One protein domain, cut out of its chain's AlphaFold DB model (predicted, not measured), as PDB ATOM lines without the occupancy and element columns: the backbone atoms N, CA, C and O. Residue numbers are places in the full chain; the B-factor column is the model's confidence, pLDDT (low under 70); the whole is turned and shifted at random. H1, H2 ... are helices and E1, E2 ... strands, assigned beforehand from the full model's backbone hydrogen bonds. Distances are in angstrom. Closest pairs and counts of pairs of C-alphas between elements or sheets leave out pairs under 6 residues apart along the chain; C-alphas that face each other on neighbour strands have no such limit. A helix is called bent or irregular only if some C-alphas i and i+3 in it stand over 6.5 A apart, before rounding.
ATOM      1  N   SER A   6     -33.473 -18.885 -40.339       78.00
ATOM      2  CA  SER A   6     -32.448 -18.042 -40.982       78.00
ATOM      3  C   SER A   6     -31.111 -18.129 -40.283       78.00
ATOM      4  O   SER A   6     -30.122 -18.513 -40.895       78.00
ATOM      5  N   TRP A   7     -31.087 -17.880 -38.977       79.94
ATOM      6  CA  TRP A   7     -29.846 -17.887 -38.215       79.94
ATOM      7  C   TRP A   7     -29.126 -19.241 -38.276       79.94
ATOM      8  O   TRP A   7     -27.911 -19.306 -38.474       79.94
ATOM      9  N   THR A   8     -29.881 -20.339 -38.141       83.62
ATOM     10  CA  THR A   8     -29.318 -21.697 -38.225       83.62
ATOM     11  C   THR A   8     -28.823 -21.992 -39.645       83.62
ATOM     12  O   THR A   8     -27.760 -22.589 -39.816       83.62
ATOM     13  N   HIS A   9     -29.568 -21.555 -40.664       91.50
ATOM     14  CA  HIS A   9     -29.193 -21.716 -42.068       91.50
ATOM     15  C   HIS A   9     -27.905 -20.971 -42.403       91.50
ATOM     16  O   HIS A   9     -26.956 -21.600 -42.867       91.50
ATOM     17  N   ASP A  10     -27.817 -19.689 -42.061       86.44
ATOM     18  CA  ASP A  10     -26.647 -18.855 -42.325       86.44
ATOM     19  C   ASP A  10     -25.390 -19.395 -41.635       86.44
ATOM     20  O   ASP A  10     -24.299 -19.409 -42.214       86.44
ATOM     21  N   GLN A  11     -25.526 -19.869 -40.393       85.81
ATOM     22  CA  GLN A  11     -24.408 -20.454 -39.659       85.81
ATOM     23  C   GLN A  11     -23.883 -21.723 -40.343       85.81
ATOM     24  O   GLN A  11     -22.669 -21.860 -40.523       85.81
ATOM     25  N   VAL A  12     -24.774 -22.644 -40.721       90.56
ATOM     26  CA  VAL A  12     -24.386 -23.883 -41.411       90.56
ATOM     27  C   VAL A  12     -23.820 -23.566 -42.792       90.56
ATOM     28  O   VAL A  12     -22.763 -24.087 -43.141       90.56
ATOM     29  N   HIS A  13     -24.451 -22.655 -43.534       91.06
ATOM     30  CA  HIS A  13     -23.989 -22.199 -44.841       91.06
ATOM     31  C   HIS A  13     -22.548 -21.683 -44.785       91.06
ATOM     32  O   HIS A  13     -21.702 -22.166 -45.534       91.06
ATOM     33  N   ARG A  14     -22.224 -20.779 -43.848       86.25
ATOM     34  CA  ARG A  14     -20.853 -20.259 -43.695       86.25
ATOM     35  C   ARG A  14     -19.828 -21.363 -43.431       86.25
ATOM     36  O   ARG A  14     -18.738 -21.327 -43.995       86.25
ATOM     37  N   ARG A  15     -20.158 -22.350 -42.592       88.19
ATOM     38  CA  ARG A  15     -19.242 -23.457 -42.257       88.19
ATOM     39  C   ARG A  15     -19.043 -24.422 -43.424       88.19
ATOM     40  O   ARG A  15     -17.908 -24.784 -43.716       88.19
ATOM     41  N   VAL A  16     -20.122 -24.792 -44.118       91.44
ATOM     42  CA  VAL A  16     -20.058 -25.639 -45.322       91.44
ATOM     43  C   VAL A  16     -19.258 -24.941 -46.417       91.44
ATOM     44  O   VAL A  16     -18.356 -25.543 -46.996       91.44
ATOM     45  N   HIS A  17     -19.525 -23.656 -46.652       87.56
ATOM     46  CA  HIS A  17     -18.809 -22.868 -47.648       87.56
ATOM     47  C   HIS A  17     -17.319 -22.729 -47.317       87.56
ATOM     48  O   HIS A  17     -16.479 -22.800 -48.213       87.56
ATOM     49  N   ALA A  18     -16.961 -22.592 -46.040       82.75
ATOM     50  CA  ALA A  18     -15.563 -22.544 -45.638       82.75
ATOM     51  C   ALA A  18     -14.836 -23.878 -45.849       82.75
ATOM     52  O   ALA A  18     -13.725 -23.877 -46.372       82.75
ATOM     53  N   ALA A  19     -15.464 -25.008 -45.508       88.31
ATOM     54  CA  ALA A  19     -14.907 -26.332 -45.786       88.31
ATOM     55  C   ALA A  19     -14.729 -26.563 -47.296       88.31
ATOM     56  O   ALA A  19     -13.676 -27.023 -47.736       88.31
ATOM     57  N   MET A  20     -15.726 -26.168 -48.097       89.88
ATOM     58  CA  MET A  20     -15.656 -26.225 -49.557       89.88
ATOM     59  C   MET A  20     -14.499 -25.375 -50.083       89.88
ATOM     60  O   MET A  20     -13.687 -25.852 -50.868       89.88
ATOM     61  N   THR A  21     -14.383 -24.136 -49.609       83.94
ATOM     62  CA  THR A  21     -13.320 -23.209 -50.012       83.94
ATOM     63  C   THR A  21     -11.936 -23.740 -49.642       83.94
ATOM     64  O   THR A  21     -11.026 -23.697 -50.468       83.94
ATOM     65  N   ALA A  22     -11.772 -24.278 -48.431       83.50
ATOM     66  CA  ALA A  22     -10.520 -24.893 -47.999       83.50
ATOM     67  C   ALA A  22     -10.125 -26.060 -48.916       83.50
ATOM     68  O   ALA A  22      -8.990 -26.115 -49.383       83.50
ATOM     69  N   ALA A  23     -11.073 -26.938 -49.257       89.00
ATOM     70  CA  ALA A  23     -10.826 -28.035 -50.187       89.00
ATOM     71  C   ALA A  23     -10.529 -27.545 -51.615       89.00
ATOM     72  O   ALA A  23      -9.631 -28.064 -52.272       89.00
ATOM     73  N   MET A  24     -11.224 -26.515 -52.106       86.56
ATOM     74  CA  MET A  24     -10.945 -25.936 -53.426       86.56
ATOM     75  C   MET A  24      -9.521 -25.378 -53.524       86.56
ATOM     76  O   MET A  24      -8.904 -25.526 -54.578       86.56
ATOM     77  N   ARG A  25      -9.008 -24.782 -52.438       83.38
ATOM     78  CA  ARG A  25      -7.647 -24.225 -52.348       83.38
ATOM     79  C   ARG A  25      -6.550 -25.264 -52.140       83.38
ATOM     80  O   ARG A  25      -5.391 -24.937 -52.364       83.38
ATOM     81  N   ALA A  26      -6.889 -26.466 -51.680       85.00
ATOM     82  CA  ALA A  26      -5.905 -27.518 -51.473       85.00
ATOM     83  C   ALA A  26      -5.243 -27.896 -52.809       85.00
ATOM     84  O   ALA A  26      -5.932 -28.272 -53.764       85.00
ATOM     85  N   ASP A  27      -3.916 -27.790 -52.861       83.81
ATOM     86  CA  ASP A  27      -3.103 -28.186 -54.009       83.81
ATOM     87  C   ASP A  27      -2.854 -29.698 -53.957       83.81
ATOM     88  O   ASP A  27      -2.067 -30.189 -53.148       83.81
ATOM     89  N   VAL A  28      -3.557 -30.434 -54.819       85.19
ATOM     90  CA  VAL A  28      -3.464 -31.899 -54.898       85.19
ATOM     91  C   VAL A  28      -2.058 -32.346 -55.272       85.19
ATOM     92  O   VAL A  28      -1.566 -33.317 -54.713       85.19
ATOM     93  N   HIS A  29      -1.373 -31.615 -56.151       83.31
ATOM     94  CA  HIS A  29      -0.034 -31.996 -56.591       83.31
ATOM     95  C   HIS A  29       0.993 -31.812 -55.477       83.31
ATOM     96  O   HIS A  29       1.872 -32.655 -55.303       83.31
ATOM     97  N   ALA A  30       0.864 -30.741 -54.691       84.94
ATOM     98  CA  ALA A  30       1.699 -30.542 -53.511       84.94
ATOM     99  C   ALA A  30       1.435 -31.611 -52.434       84.94
ATOM    100  O   ALA A  30       2.381 -32.096 -51.813       84.94
ATOM    101  N   ILE A  31       0.170 -32.004 -52.236       85.75
ATOM    102  CA  ILE A  31      -0.212 -33.091 -51.322       85.75
ATOM    103  C   ILE A  31       0.407 -34.415 -51.779       85.75
ATOM    104  O   ILE A  31       1.086 -35.066 -50.988       85.75
ATOM    105  N   ASP A  32       0.252 -34.781 -53.051       84.25
ATOM    106  CA  ASP A  32       0.810 -36.017 -53.608       84.25
ATOM    107  C   ASP A  32       2.340 -36.045 -53.505       84.25
ATOM    108  O   ASP A  32       2.923 -37.037 -53.061       84.25
ATOM    109  N   ALA A  33       3.009 -34.936 -53.837       84.69
ATOM    110  CA  ALA A  33       4.459 -34.818 -53.698       84.69
ATOM    111  C   ALA A  33       4.909 -35.008 -52.239       84.69
ATOM    112  O   ALA A  33       5.871 -35.733 -51.974       84.69
ATOM    113  N   ALA A  34       4.192 -34.411 -51.283       84.50
ATOM    114  CA  ALA A  34       4.472 -34.572 -49.861       84.50
ATOM    115  C   ALA A  34       4.226 -36.011 -49.371       84.50
ATOM    116  O   ALA A  34       4.978 -36.496 -48.523       84.50
ATOM    117  N   LEU A  35       3.219 -36.710 -49.906       85.00
ATOM    118  CA  LEU A  35       2.930 -38.114 -49.594       85.00
ATOM    119  C   LEU A  35       4.014 -39.069 -50.110       85.00
ATOM    120  O   LEU A  35       4.331 -40.050 -49.437       85.00
ATOM    121  N   VAL A  36       4.593 -38.785 -51.279       81.25
ATOM    122  CA  VAL A  36       5.723 -39.552 -51.832       81.25
ATOM    123  C   VAL A  36       6.991 -39.331 -51.006       81.25
ATOM    124  O   VAL A  36       7.735 -40.277 -50.754       81.25
ATOM    125  N   GLN A  37       7.231 -38.097 -50.552       78.81
ATOM    126  CA  GLN A  37       8.398 -37.754 -49.731       78.81
ATOM    127  C   GLN A  37       8.300 -38.305 -48.299       78.81
ATOM    128  O   GLN A  37       9.309 -38.710 -47.724       78.81
ATOM    129  N   ASN A  38       7.095 -38.362 -47.725       67.38
ATOM    130  CA  ASN A  38       6.854 -38.880 -46.379       67.38
ATOM    131  C   ASN A  38       6.395 -40.344 -46.429       67.38
ATOM    132  O   ASN A  38       5.221 -40.664 -46.236       67.38
ATOM    133  N   GLY A  39       7.345 -41.260 -46.627       69.50
ATOM    134  CA  GLY A  39       7.112 -42.714 -46.686       69.50
ATOM    135  C   GLY A  39       6.651 -43.383 -45.377       69.50
ATOM    136  O   GLY A  39       6.700 -44.604 -45.279       69.50
ATOM    137  N   VAL A  40       6.234 -42.609 -44.372       81.50
ATOM    138  CA  VAL A  40       5.857 -43.084 -43.027       81.50
ATOM    139  C   VAL A  40       4.388 -43.526 -42.957       81.50
ATOM    140  O   VAL A  40       4.019 -44.295 -42.074       81.50
ATOM    141  N   LEU A  41       3.540 -43.060 -43.882       85.31
ATOM    142  CA  LEU A  41       2.125 -43.434 -43.922       85.31
ATOM    143  C   LEU A  41       1.925 -44.824 -44.531       85.31
ATOM    144  O   LEU A  41       2.518 -45.153 -45.565       85.31
ATOM    145  N   ASP A  42       1.037 -45.606 -43.917       89.25
ATOM    146  CA  ASP A  42       0.554 -46.857 -44.490       89.25
ATOM    147  C   ASP A  42      -0.256 -46.597 -45.782       89.25
ATOM    148  O   ASP A  42      -0.713 -45.468 -46.016       89.25
ATOM    149  N   PRO A  43      -0.449 -47.620 -46.638       88.06
ATOM    150  CA  PRO A  43      -1.134 -47.453 -47.918       88.06
ATOM    151  C   PRO A  43      -2.538 -46.843 -47.804       88.06
ATOM    152  O   PRO A  43      -2.875 -45.959 -48.585       88.06
ATOM    153  N   TYR A  44      -3.329 -47.236 -46.802       89.75
ATOM    154  CA  TYR A  44      -4.704 -46.753 -46.659       89.75
ATOM    155  C   TYR A  44      -4.751 -45.285 -46.235       89.75
ATOM    156  O   TYR A  44      -5.569 -44.517 -46.742       89.75
ATOM    157  N   SER A  45      -3.851 -44.873 -45.339       88.69
ATOM    158  CA  SER A  45      -3.720 -43.465 -44.953       88.69
ATOM    159  C   SER A  45      -3.284 -42.592 -46.130       88.69
ATOM    160  O   SER A  45      -3.804 -41.490 -46.302       88.69
ATOM    161  N   ARG A  46      -2.361 -43.079 -46.969       88.25
ATOM    162  CA  ARG A  46      -1.921 -42.360 -48.172       88.25
ATOM    163  C   ARG A  46      -3.070 -42.167 -49.159       88.25
ATOM    164  O   ARG A  46      -3.307 -41.036 -49.583       88.25
ATOM    165  N   ASP A  47      -3.795 -43.238 -49.466       87.81
ATOM    166  CA  ASP A  47      -4.926 -43.203 -50.397       87.81
ATOM    167  C   ASP A  47      -6.029 -42.267 -49.893       87.81
ATOM    168  O   ASP A  47      -6.571 -41.460 -50.651       87.81
ATOM    169  N   PHE A  48      -6.324 -42.303 -48.589       89.56
ATOM    170  CA  PHE A  48      -7.283 -41.383 -47.989       89.56
ATOM    171  C   PHE A  48      -6.856 -39.919 -48.139       89.56
ATOM    172  O   PHE A  48      -7.684 -39.084 -48.504       89.56
ATOM    173  N   VAL A  49      -5.588 -39.583 -47.872       90.12
ATOM    174  CA  VAL A  49      -5.102 -38.200 -47.997       90.12
ATOM    175  C   VAL A  49      -5.140 -37.735 -49.453       90.12
ATOM    176  O   VAL A  49      -5.611 -36.621 -49.698       90.12
ATOM    177  N   ALA A  50      -4.745 -38.581 -50.408       85.50
ATOM    178  CA  ALA A  50      -4.818 -38.274 -51.839       85.50
ATOM    179  C   ALA A  50      -6.267 -37.981 -52.290       85.50
ATOM    180  O   ALA A  50      -6.536 -37.002 -52.988       85.50
ATOM    181  N   GLU A  51      -7.236 -38.762 -51.805       89.75
ATOM    182  CA  GLU A  51      -8.658 -38.605 -52.147       89.75
ATOM    183  C   GLU A  51      -9.399 -37.554 -51.302       89.75
ATOM    184  O   GLU A  51     -10.507 -37.126 -51.652       89.75
ATOM    185  N   SER A  52      -8.804 -37.108 -50.192       91.00
ATOM    186  CA  SER A  52      -9.460 -36.286 -49.167       91.00
ATOM    187  C   SER A  52     -10.101 -35.022 -49.738       91.00
ATOM    188  O   SER A  52     -11.247 -34.701 -49.418       91.00
ATOM    189  N   ARG A  53      -9.414 -34.335 -50.658       92.00
ATOM    190  CA  ARG A  53      -9.941 -33.136 -51.319       92.00
ATOM    191  C   ARG A  53     -11.240 -33.433 -52.060       92.00
ATOM    192  O   ARG A  53     -12.217 -32.701 -51.905       92.00
ATOM    193  N   ARG A  54     -11.262 -34.497 -52.868       92.75
ATOM    194  CA  ARG A  54     -12.442 -34.884 -53.651       92.75
ATOM    195  C   ARG A  54     -13.596 -35.271 -52.731       92.75
ATOM    196  O   ARG A  54     -14.722 -34.839 -52.971       92.75
ATOM    197  N   LEU A  55     -13.312 -36.020 -51.665       93.75
ATOM    198  CA  LEU A  55     -14.305 -36.410 -50.664       93.75
ATOM    199  C   LEU A  55     -14.917 -35.186 -49.968       93.75
ATOM    200  O   LEU A  55     -16.140 -35.068 -49.910       93.75
ATOM    201  N   VAL A  56     -14.098 -34.231 -49.516       93.50
ATOM    202  CA  VAL A  56     -14.592 -33.000 -48.875       93.50
ATOM    203  C   VAL A  56     -15.430 -32.166 -49.847       93.50
ATOM    204  O   VAL A  56     -16.499 -31.678 -49.468       93.50
ATOM    205  N   LEU A  57     -15.013 -32.028 -51.110       93.00
ATOM    206  CA  LEU A  57     -15.802 -31.330 -52.133       93.00
ATOM    207  C   LEU A  57     -17.153 -32.017 -52.382       93.00
ATOM    208  O   LEU A  57     -18.182 -31.346 -52.416       93.00
ATOM    209  N   ALA A  58     -17.179 -33.346 -52.488       95.38
ATOM    210  CA  ALA A  58     -18.417 -34.101 -52.670       95.38
ATOM    211  C   ALA A  58     -19.364 -33.947 -51.466       95.38
ATOM    212  O   ALA A  58     -20.548 -33.648 -51.636       95.38
ATOM    213  N   CYS A  59     -18.846 -34.078 -50.240       95.44
ATOM    214  CA  CYS A  59     -19.630 -33.903 -49.019       95.44
ATOM    215  C   CYS A  59     -20.174 -32.475 -48.877       95.44
ATOM    216  O   CYS A  59     -21.339 -32.289 -48.528       95.44
ATOM    217  N   THR A  60     -19.368 -31.451 -49.171       94.75
ATOM    218  CA  THR A  60     -19.808 -30.047 -49.087       94.75
ATOM    219  C   THR A  60     -20.824 -29.686 -50.174       94.75
ATOM    220  O   THR A  60     -21.784 -28.965 -49.888       94.75
ATOM    221  N   ALA A  61     -20.705 -30.254 -51.378       94.56
ATOM    222  CA  ALA A  61     -21.726 -30.140 -52.418       94.56
ATOM    223  C   ALA A  61     -23.053 -30.786 -51.981       94.56
ATOM    224  O   ALA A  61     -24.108 -30.155 -52.073       94.56
ATOM    225  N   ALA A  62     -23.012 -31.995 -51.409       96.94
ATOM    226  CA  ALA A  62     -24.201 -32.656 -50.872       96.94
ATOM    227  C   ALA A  62     -24.863 -31.838 -49.744       96.94
ATOM    228  O   ALA A  62     -26.081 -31.646 -49.740       96.94
ATOM    229  N   LEU A  63     -24.073 -31.283 -48.818       96.38
ATOM    230  CA  LEU A  63     -24.579 -30.397 -47.761       96.38
ATOM    231  C   LEU A  63     -25.172 -29.093 -48.318       96.38
ATOM    232  O   LEU A  63     -26.139 -28.575 -47.761       96.38
ATOM    233  N   THR A  64     -24.657 -28.585 -49.439       95.00
ATOM    234  CA  THR A  64     -25.240 -27.430 -50.142       95.00
ATOM    235  C   THR A  64     -26.626 -27.755 -50.712       95.00
ATOM    236  O   THR A  64     -27.537 -26.923 -50.636       95.00
ATOM    237  N   CYS A  65     -26.847 -28.983 -51.194       96.81
ATOM    238  CA  CYS A  65     -28.182 -29.450 -51.583       96.81
ATOM    239  C   CYS A  65     -29.138 -29.502 -50.378       96.81
ATOM    240  O   CYS A  65     -30.272 -29.032 -50.474       96.81
ATOM    241  N   VAL A  66     -28.670 -29.995 -49.222       96.75
ATOM    242  CA  VAL A  66     -29.452 -29.997 -47.970       96.75
ATOM    243  C   VAL A  66     -29.815 -28.570 -47.545       96.75
ATOM    244  O   VAL A  66     -30.976 -28.297 -47.242       96.75
ATOM    245  N   LEU A  67     -28.858 -27.635 -47.574       95.62
ATOM    246  CA  LEU A  67     -29.091 -26.213 -47.291       95.62
ATOM    247  C   LEU A  67     -30.121 -25.593 -48.241       95.62
ATOM    248  O   LEU A  67     -30.963 -24.806 -47.809       95.62
ATOM    249  N   SER A  68     -30.077 -25.961 -49.521       95.44
ATOM    250  CA  SER A  68     -31.025 -25.475 -50.529       95.44
ATOM    251  C   SER A  68     -32.446 -25.978 -50.262       95.44
ATOM    252  O   SER A  68     -33.403 -25.201 -50.339       95.44
ATOM    253  N   ALA A  69     -32.591 -27.252 -49.881       96.56
ATOM    254  CA  ALA A  69     -33.872 -27.834 -49.483       96.56
ATOM    255  C   ALA A  69     -34.408 -27.214 -48.178       96.56
ATOM    256  O   ALA A  69     -35.603 -26.948 -48.050       96.56
ATOM    257  N   HIS A  70     -33.522 -26.921 -47.224       95.62
ATOM    258  CA  HIS A  70     -33.859 -26.394 -45.901       95.62
ATOM    259  C   HIS A  70     -33.689 -24.874 -45.760       95.62
ATOM    260  O   HIS A  70     -33.375 -24.381 -44.678       95.62
ATOM    261  N   ARG A  71     -33.945 -24.111 -46.822       93.44
ATOM    262  CA  ARG A  71     -33.842 -22.645 -46.794       93.44
ATOM    263  C   ARG A  71     -34.932 -21.961 -45.947       93.44
ATOM    264  O   ARG A  71     -36.036 -22.508 -45.822       93.44
ATOM    265  N   PRO A  72     -34.660 -20.760 -45.410       93.31
ATOM    266  CA  PRO A  72     -35.675 -19.926 -44.774       93.31
ATOM    267  C   PRO A  72     -36.786 -19.540 -45.759       93.31
ATOM    268  O   PRO A  72     -36.592 -19.483 -46.976       93.31
ATOM    269  N   GLY A  73     -37.974 -19.296 -45.230       92.44
ATOM    270  CA  GLY A  73     -39.142 -18.827 -45.956       92.44
ATOM    271  C   GLY A  73     -40.216 -18.363 -44.985       92.44
ATOM    272  O   GLY A  73     -39.984 -18.307 -43.781       92.44
ATOM    273  N   GLU A  74     -41.394 -18.067 -45.512       93.38
ATOM    274  CA  GLU A  74     -42.524 -17.574 -44.729       93.38
ATOM    275  C   GLU A  74     -43.709 -18.531 -44.871       93.38
ATOM    276  O   GLU A  74     -43.902 -19.143 -45.927       93.38
ATOM    277  N   ASP A  75     -44.467 -18.695 -43.790       90.81
ATOM    278  CA  ASP A  75     -45.768 -19.356 -43.822       90.81
ATOM    279  C   ASP A  75     -46.851 -18.402 -44.385       90.81
ATOM    280  O   ASP A  75     -46.591 -17.211 -44.576       90.81
ATOM    281  N   PRO A  76     -48.086 -18.878 -44.643       91.81
ATOM    282  CA  PRO A  76     -49.179 -18.022 -45.124       91.81
ATOM    283  C   PRO A  76     -49.547 -16.847 -44.200       91.81
ATOM    284  O   PRO A  76     -50.318 -15.978 -44.596       91.81
ATOM    285  N   HIS A  77     -49.026 -16.818 -42.972       91.56
ATOM    286  CA  HIS A  77     -49.239 -15.764 -41.984       91.56
ATOM    287  C   HIS A  77     -48.008 -14.854 -41.815       91.56
ATOM    288  O   HIS A  77     -47.956 -14.086 -40.853       91.56
ATOM    289  N   GLY A  78     -47.015 -14.946 -42.709       89.25
ATOM    290  CA  GLY A  78     -45.798 -14.129 -42.684       89.25
ATOM    291  C   GLY A  78     -44.808 -14.512 -41.580       89.25
ATOM    292  O   GLY A  78     -43.935 -13.724 -41.227       89.25
ATOM    293  N   ARG A  79     -44.939 -15.698 -40.974       89.56
ATOM    294  CA  ARG A  79     -44.007 -16.164 -39.939       89.56
ATOM    295  C   ARG A  79     -42.855 -16.907 -40.584       89.56
ATOM    296  O   ARG A  79     -43.061 -17.773 -41.432       89.56
ATOM    297  N   GLU A  80     -41.651 -16.641 -40.098       90.75
ATOM    298  CA  GLU A  80     -40.456 -17.321 -40.577       90.75
ATOM    299  C   GLU A  80     -40.491 -18.830 -40.272       90.75
ATOM    300  O   GLU A  80     -40.674 -19.263 -39.128       90.75
ATOM    301  N   ILE A  81     -40.280 -19.638 -41.310       93.44
ATOM    302  CA  ILE A  81     -40.213 -21.097 -41.258       93.44
ATOM    303  C   ILE A  81     -39.061 -21.624 -42.120       93.44
ATOM    304  O   ILE A  81     -38.600 -20.991 -43.064       93.44
ATOM    305  N   CYS A  82     -38.611 -22.841 -41.839       94.94
ATOM    306  CA  CYS A  82     -37.788 -23.604 -42.768       94.94
ATOM    307  C   CYS A  82     -38.686 -24.222 -43.847       94.94
ATOM    308  O   CYS A  82     -39.564 -25.022 -43.517       94.94
ATOM    309  N   ARG A  83     -38.435 -23.932 -45.130       93.94
ATOM    310  CA  ARG A  83     -39.241 -24.468 -46.245       93.94
ATOM    311  C   ARG A  83     -39.196 -25.993 -46.352       93.94
ATOM    312  O   ARG A  83     -40.202 -26.597 -46.696       93.94
ATOM    313  N   GLY A  84     -38.067 -26.614 -46.014       93.50
ATOM    314  CA  GLY A  84     -37.935 -28.074 -46.036       93.50
ATOM    315  C   GLY A  84     -38.634 -28.780 -44.870       93.50
ATOM    316  O   GLY A  84     -39.025 -29.933 -44.999       93.50
ATOM    317  N   CYS A  85     -38.797 -28.113 -43.721       93.31
ATOM    318  CA  CYS A  85     -39.433 -28.710 -42.539       93.31
ATOM    319  C   CYS A  85     -40.877 -28.247 -42.308       93.31
ATOM    320  O   CYS A  85     -41.568 -28.868 -41.507       93.31
ATOM    321  N   GLY A  86     -41.300 -27.128 -42.900       91.81
ATOM    322  CA  GLY A  86     -42.599 -26.501 -42.637       91.81
ATOM    323  C   GLY A  86     -42.759 -25.945 -41.216       91.81
ATOM    324  O   GLY A  86     -43.875 -25.714 -40.767       91.81
ATOM    325  N   THR A  87     -41.667 -25.763 -40.467       91.44
ATOM    326  CA  THR A  87     -41.707 -25.339 -39.057       91.44
ATOM    327  C   THR A  87     -40.732 -24.198 -38.785       91.44
ATOM    328  O   THR A  87     -39.787 -23.980 -39.542       91.44
ATOM    329  N   ARG A  88     -40.936 -23.475 -37.676       88.69
ATOM    330  CA  ARG A  88     -40.115 -22.314 -37.266       88.69
ATOM    331  C   ARG A  88     -38.634 -22.630 -37.027       88.69
ATOM    332  O   ARG A  88     -37.811 -21.725 -37.007       88.69
ATOM    333  N   GLY A  89     -38.284 -23.897 -36.813       87.38
ATOM    334  CA  GLY A  89     -36.908 -24.334 -36.599       87.38
ATOM    335  C   GLY A  89     -36.566 -25.520 -37.489       87.38
ATOM    336  O   GLY A  89     -37.402 -26.378 -37.744       87.38
ATOM    337  N   CYS A  90     -35.316 -25.605 -37.937       93.19
ATOM    338  CA  CYS A  90     -34.874 -26.711 -38.777       93.19
ATOM    339  C   CYS A  90     -34.111 -27.758 -37.955       93.19
ATOM    340  O   CYS A  90     -32.949 -27.549 -37.606       93.19
ATOM    341  N   ARG A  91     -34.745 -28.904 -37.659       92.12
ATOM    342  CA  ARG A  91     -34.074 -30.022 -36.962       92.12
ATOM    343  C   ARG A  91     -32.902 -30.579 -37.772       92.12
ATOM    344  O   ARG A  91     -31.861 -30.855 -37.190       92.12
ATOM    345  N   THR A  92     -33.050 -30.667 -39.095       94.81
ATOM    346  CA  THR A  92     -31.992 -31.128 -40.002       94.81
ATOM    347  C   THR A  92     -30.757 -30.238 -39.912       94.81
ATOM    348  O   THR A  92     -29.674 -30.719 -39.600       94.81
ATOM    349  N   LEU A  93     -30.912 -28.924 -40.118       94.38
ATOM    350  CA  LEU A  93     -29.778 -27.999 -40.076       94.38
ATOM    351  C   LEU A  93     -29.200 -27.845 -38.671       94.38
ATOM    352  O   LEU A  93     -28.002 -27.624 -38.548       94.38
ATOM    353  N   ARG A  94     -30.002 -28.025 -37.615       92.69
ATOM    354  CA  ARG A  94     -29.469 -28.099 -36.251       92.69
ATOM    355  C   ARG A  94     -28.561 -29.316 -36.068       92.69
ATOM    356  O   ARG A  94     -27.430 -29.139 -35.644       92.69
ATOM    357  N   GLY A  95     -28.996 -30.505 -36.493       93.44
ATOM    358  CA  GLY A  95     -28.152 -31.703 -36.450       93.44
ATOM    359  C   GLY A  95     -26.869 -31.553 -37.277       93.44
ATOM    360  O   GLY A  95     -25.791 -31.922 -36.821       93.44
ATOM    361  N   VAL A  96     -26.952 -30.933 -38.460       94.44
ATOM    362  CA  VAL A  96     -25.758 -30.600 -39.257       94.44
ATOM    363  C   VAL A  96     -24.850 -29.620 -38.505       94.44
ATOM    364  O   VAL A  96     -23.641 -29.831 -38.458       94.44
ATOM    365  N   ALA A  97     -25.399 -28.567 -37.892       90.06
ATOM    366  CA  ALA A  97     -24.621 -27.614 -37.102       90.06
ATOM    367  C   ALA A  97     -23.902 -28.292 -35.925       90.06
ATOM    368  O   ALA A  97     -22.735 -27.976 -35.669       90.06
ATOM    369  N   ASP A  98     -24.559 -29.237 -35.252       90.25
ATOM    370  CA  ASP A  98     -23.993 -30.006 -34.142       90.25
ATOM    371  C   ASP A  98     -22.822 -30.878 -34.620       90.25
ATOM    372  O   ASP A  98     -21.738 -30.816 -34.041       90.25
ATOM    373  N   VAL A  99     -22.980 -31.597 -35.739       92.19
ATOM    374  CA  VAL A  99     -21.901 -32.399 -36.350       92.19
ATOM    375  C   VAL A  99     -20.723 -31.517 -36.767       92.19
ATOM    376  O   VAL A  99     -19.580 -31.801 -36.413       92.19
ATOM    377  N   LEU A 100     -20.978 -30.410 -37.467       90.25
ATOM    378  CA  LEU A 100     -19.919 -29.477 -37.869       90.25
ATOM    379  C   LEU A 100     -19.195 -28.882 -36.654       90.25
ATOM    380  O   LEU A 100     -17.993 -28.631 -36.717       90.25
ATOM    381  N   THR A 101     -19.903 -28.673 -35.541       85.69
ATOM    382  CA  THR A 101     -19.296 -28.237 -34.276       85.69
ATOM    383  C   THR A 101     -18.418 -29.332 -33.675       85.69
ATOM    384  O   THR A 101     -17.282 -29.043 -33.301       85.69
ATOM    385  N   ALA A 102     -18.910 -30.572 -33.618       87.56
ATOM    386  CA  ALA A 102     -18.197 -31.715 -33.047       87.56
ATOM    387  C   ALA A 102     -16.874 -31.999 -33.774       87.56
ATOM    388  O   ALA A 102     -15.859 -32.243 -33.129       87.56
ATOM    389  N   TYR A 103     -16.862 -31.878 -35.104       84.31
ATOM    390  CA  TYR A 103     -15.653 -32.036 -35.921       84.31
ATOM    391  C   TYR A 103     -14.864 -30.735 -36.106       84.31
ATOM    392  O   TYR A 103     -13.969 -30.656 -36.946       84.31
ATOM    393  N   THR A 104     -15.169 -29.696 -35.322       79.25
ATOM    394  CA  THR A 104     -14.466 -28.404 -35.332       79.25
ATOM    395  C   THR A 104     -14.354 -27.762 -36.717       79.25
ATOM    396  O   THR A 104     -13.417 -27.011 -36.982       79.25
TER     397      THR A 104
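Overview. This is residues 6 to 104 of the 188 residues of an uncharacterized protein of Actinomadura madurae (UniProt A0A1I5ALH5). Look for a long rod whose middle is two helices side by side, H1 and the arm H3b of the bent helix H3, running opposite ways. At one end of the rod is a helical hairpin of H2 and the arm H3a, at the other a small two-stranded hairpin of E1 and E2, and H4 folds back from the strand end to pack on residues 8 to 15 of H1. The printed part has 99 residues, with four named helices and two named strands in the order H1, H2, H3, E1, E2, H4; the class is mostly helix, and the sheet, order E1 - E2, is antiparallel. The whole is loose, with a radius of gyration of the C-alphas of 17.9 A and spans of 62 by 21 by 16 A.

Along the chain. Find C-alpha 6 at (-32.448, -18.042, -40.982); from there H1, residues 6 to 25, runs 28.0 A. Next comes H2, residues 28 to 37. H3, residues 43 to 69, was assigned as one helix by its hydrogen bonds but is bent: C-alphas 50 and 53 are 7.3 A apart. Its arms are H3a, residues 43 to 50, and H3b, residues 53 to 69, which runs 24.6 A from C-alpha 53 at (-9.941, -33.136, -51.319). The strands E1, residues 72 to 74, and E2, residues 80 to 82, are each 7.2 A long. H4, residues 91 to 102, runs 16.4 A and ends at C-alpha 102 at (-18.197, -31.715, -33.047).

Arrangement. Begin with H1 and H3b, which touch at a shallow tilt of 22 degrees, opposite ways; their closest C-alphas, of Ala 23 and Arg 53, are 5.3 A apart. H3a stands to H3b at a steep tilt of 56 degrees. H3a and H2 touch as a helical hairpin, at a shallow tilt of 30 degrees, with the closest C-alphas, of Asp 32 and Ala 50, 6.3 A apart. At the other end, the C-alphas of Ser 6 and Pro 72, the closest of H1 and E1, are 5.3 A apart. In the hairpin of E1 and E2, look at N 73 and O 81, and at N 81 and O 73, each pair within hydrogen-bond range at 2.8 A. H4 touches H1 with residues 8 to 15 of H1 alone, at a steep tilt of 48 degrees, the same way; the closest C-alphas, of Val 12 and Ala 97, are 5.7 A apart. H4 and H3b are close but not clearly touching, while H4 and H2 are apart. In H1, H2, H3a, H3b and H4 every O i to N i+4 pair is within hydrogen-bond range.

Size, cuts and confidence. The two C-alphas farthest apart, of Gly 39 and His 77, are 62.6 A from each other. The printed part has no cut, and no link is long: that from E2 to H4 is short, the others tight. The mean pLDDT of the printed part is 89.1, and residues 38 to 39 are under 70.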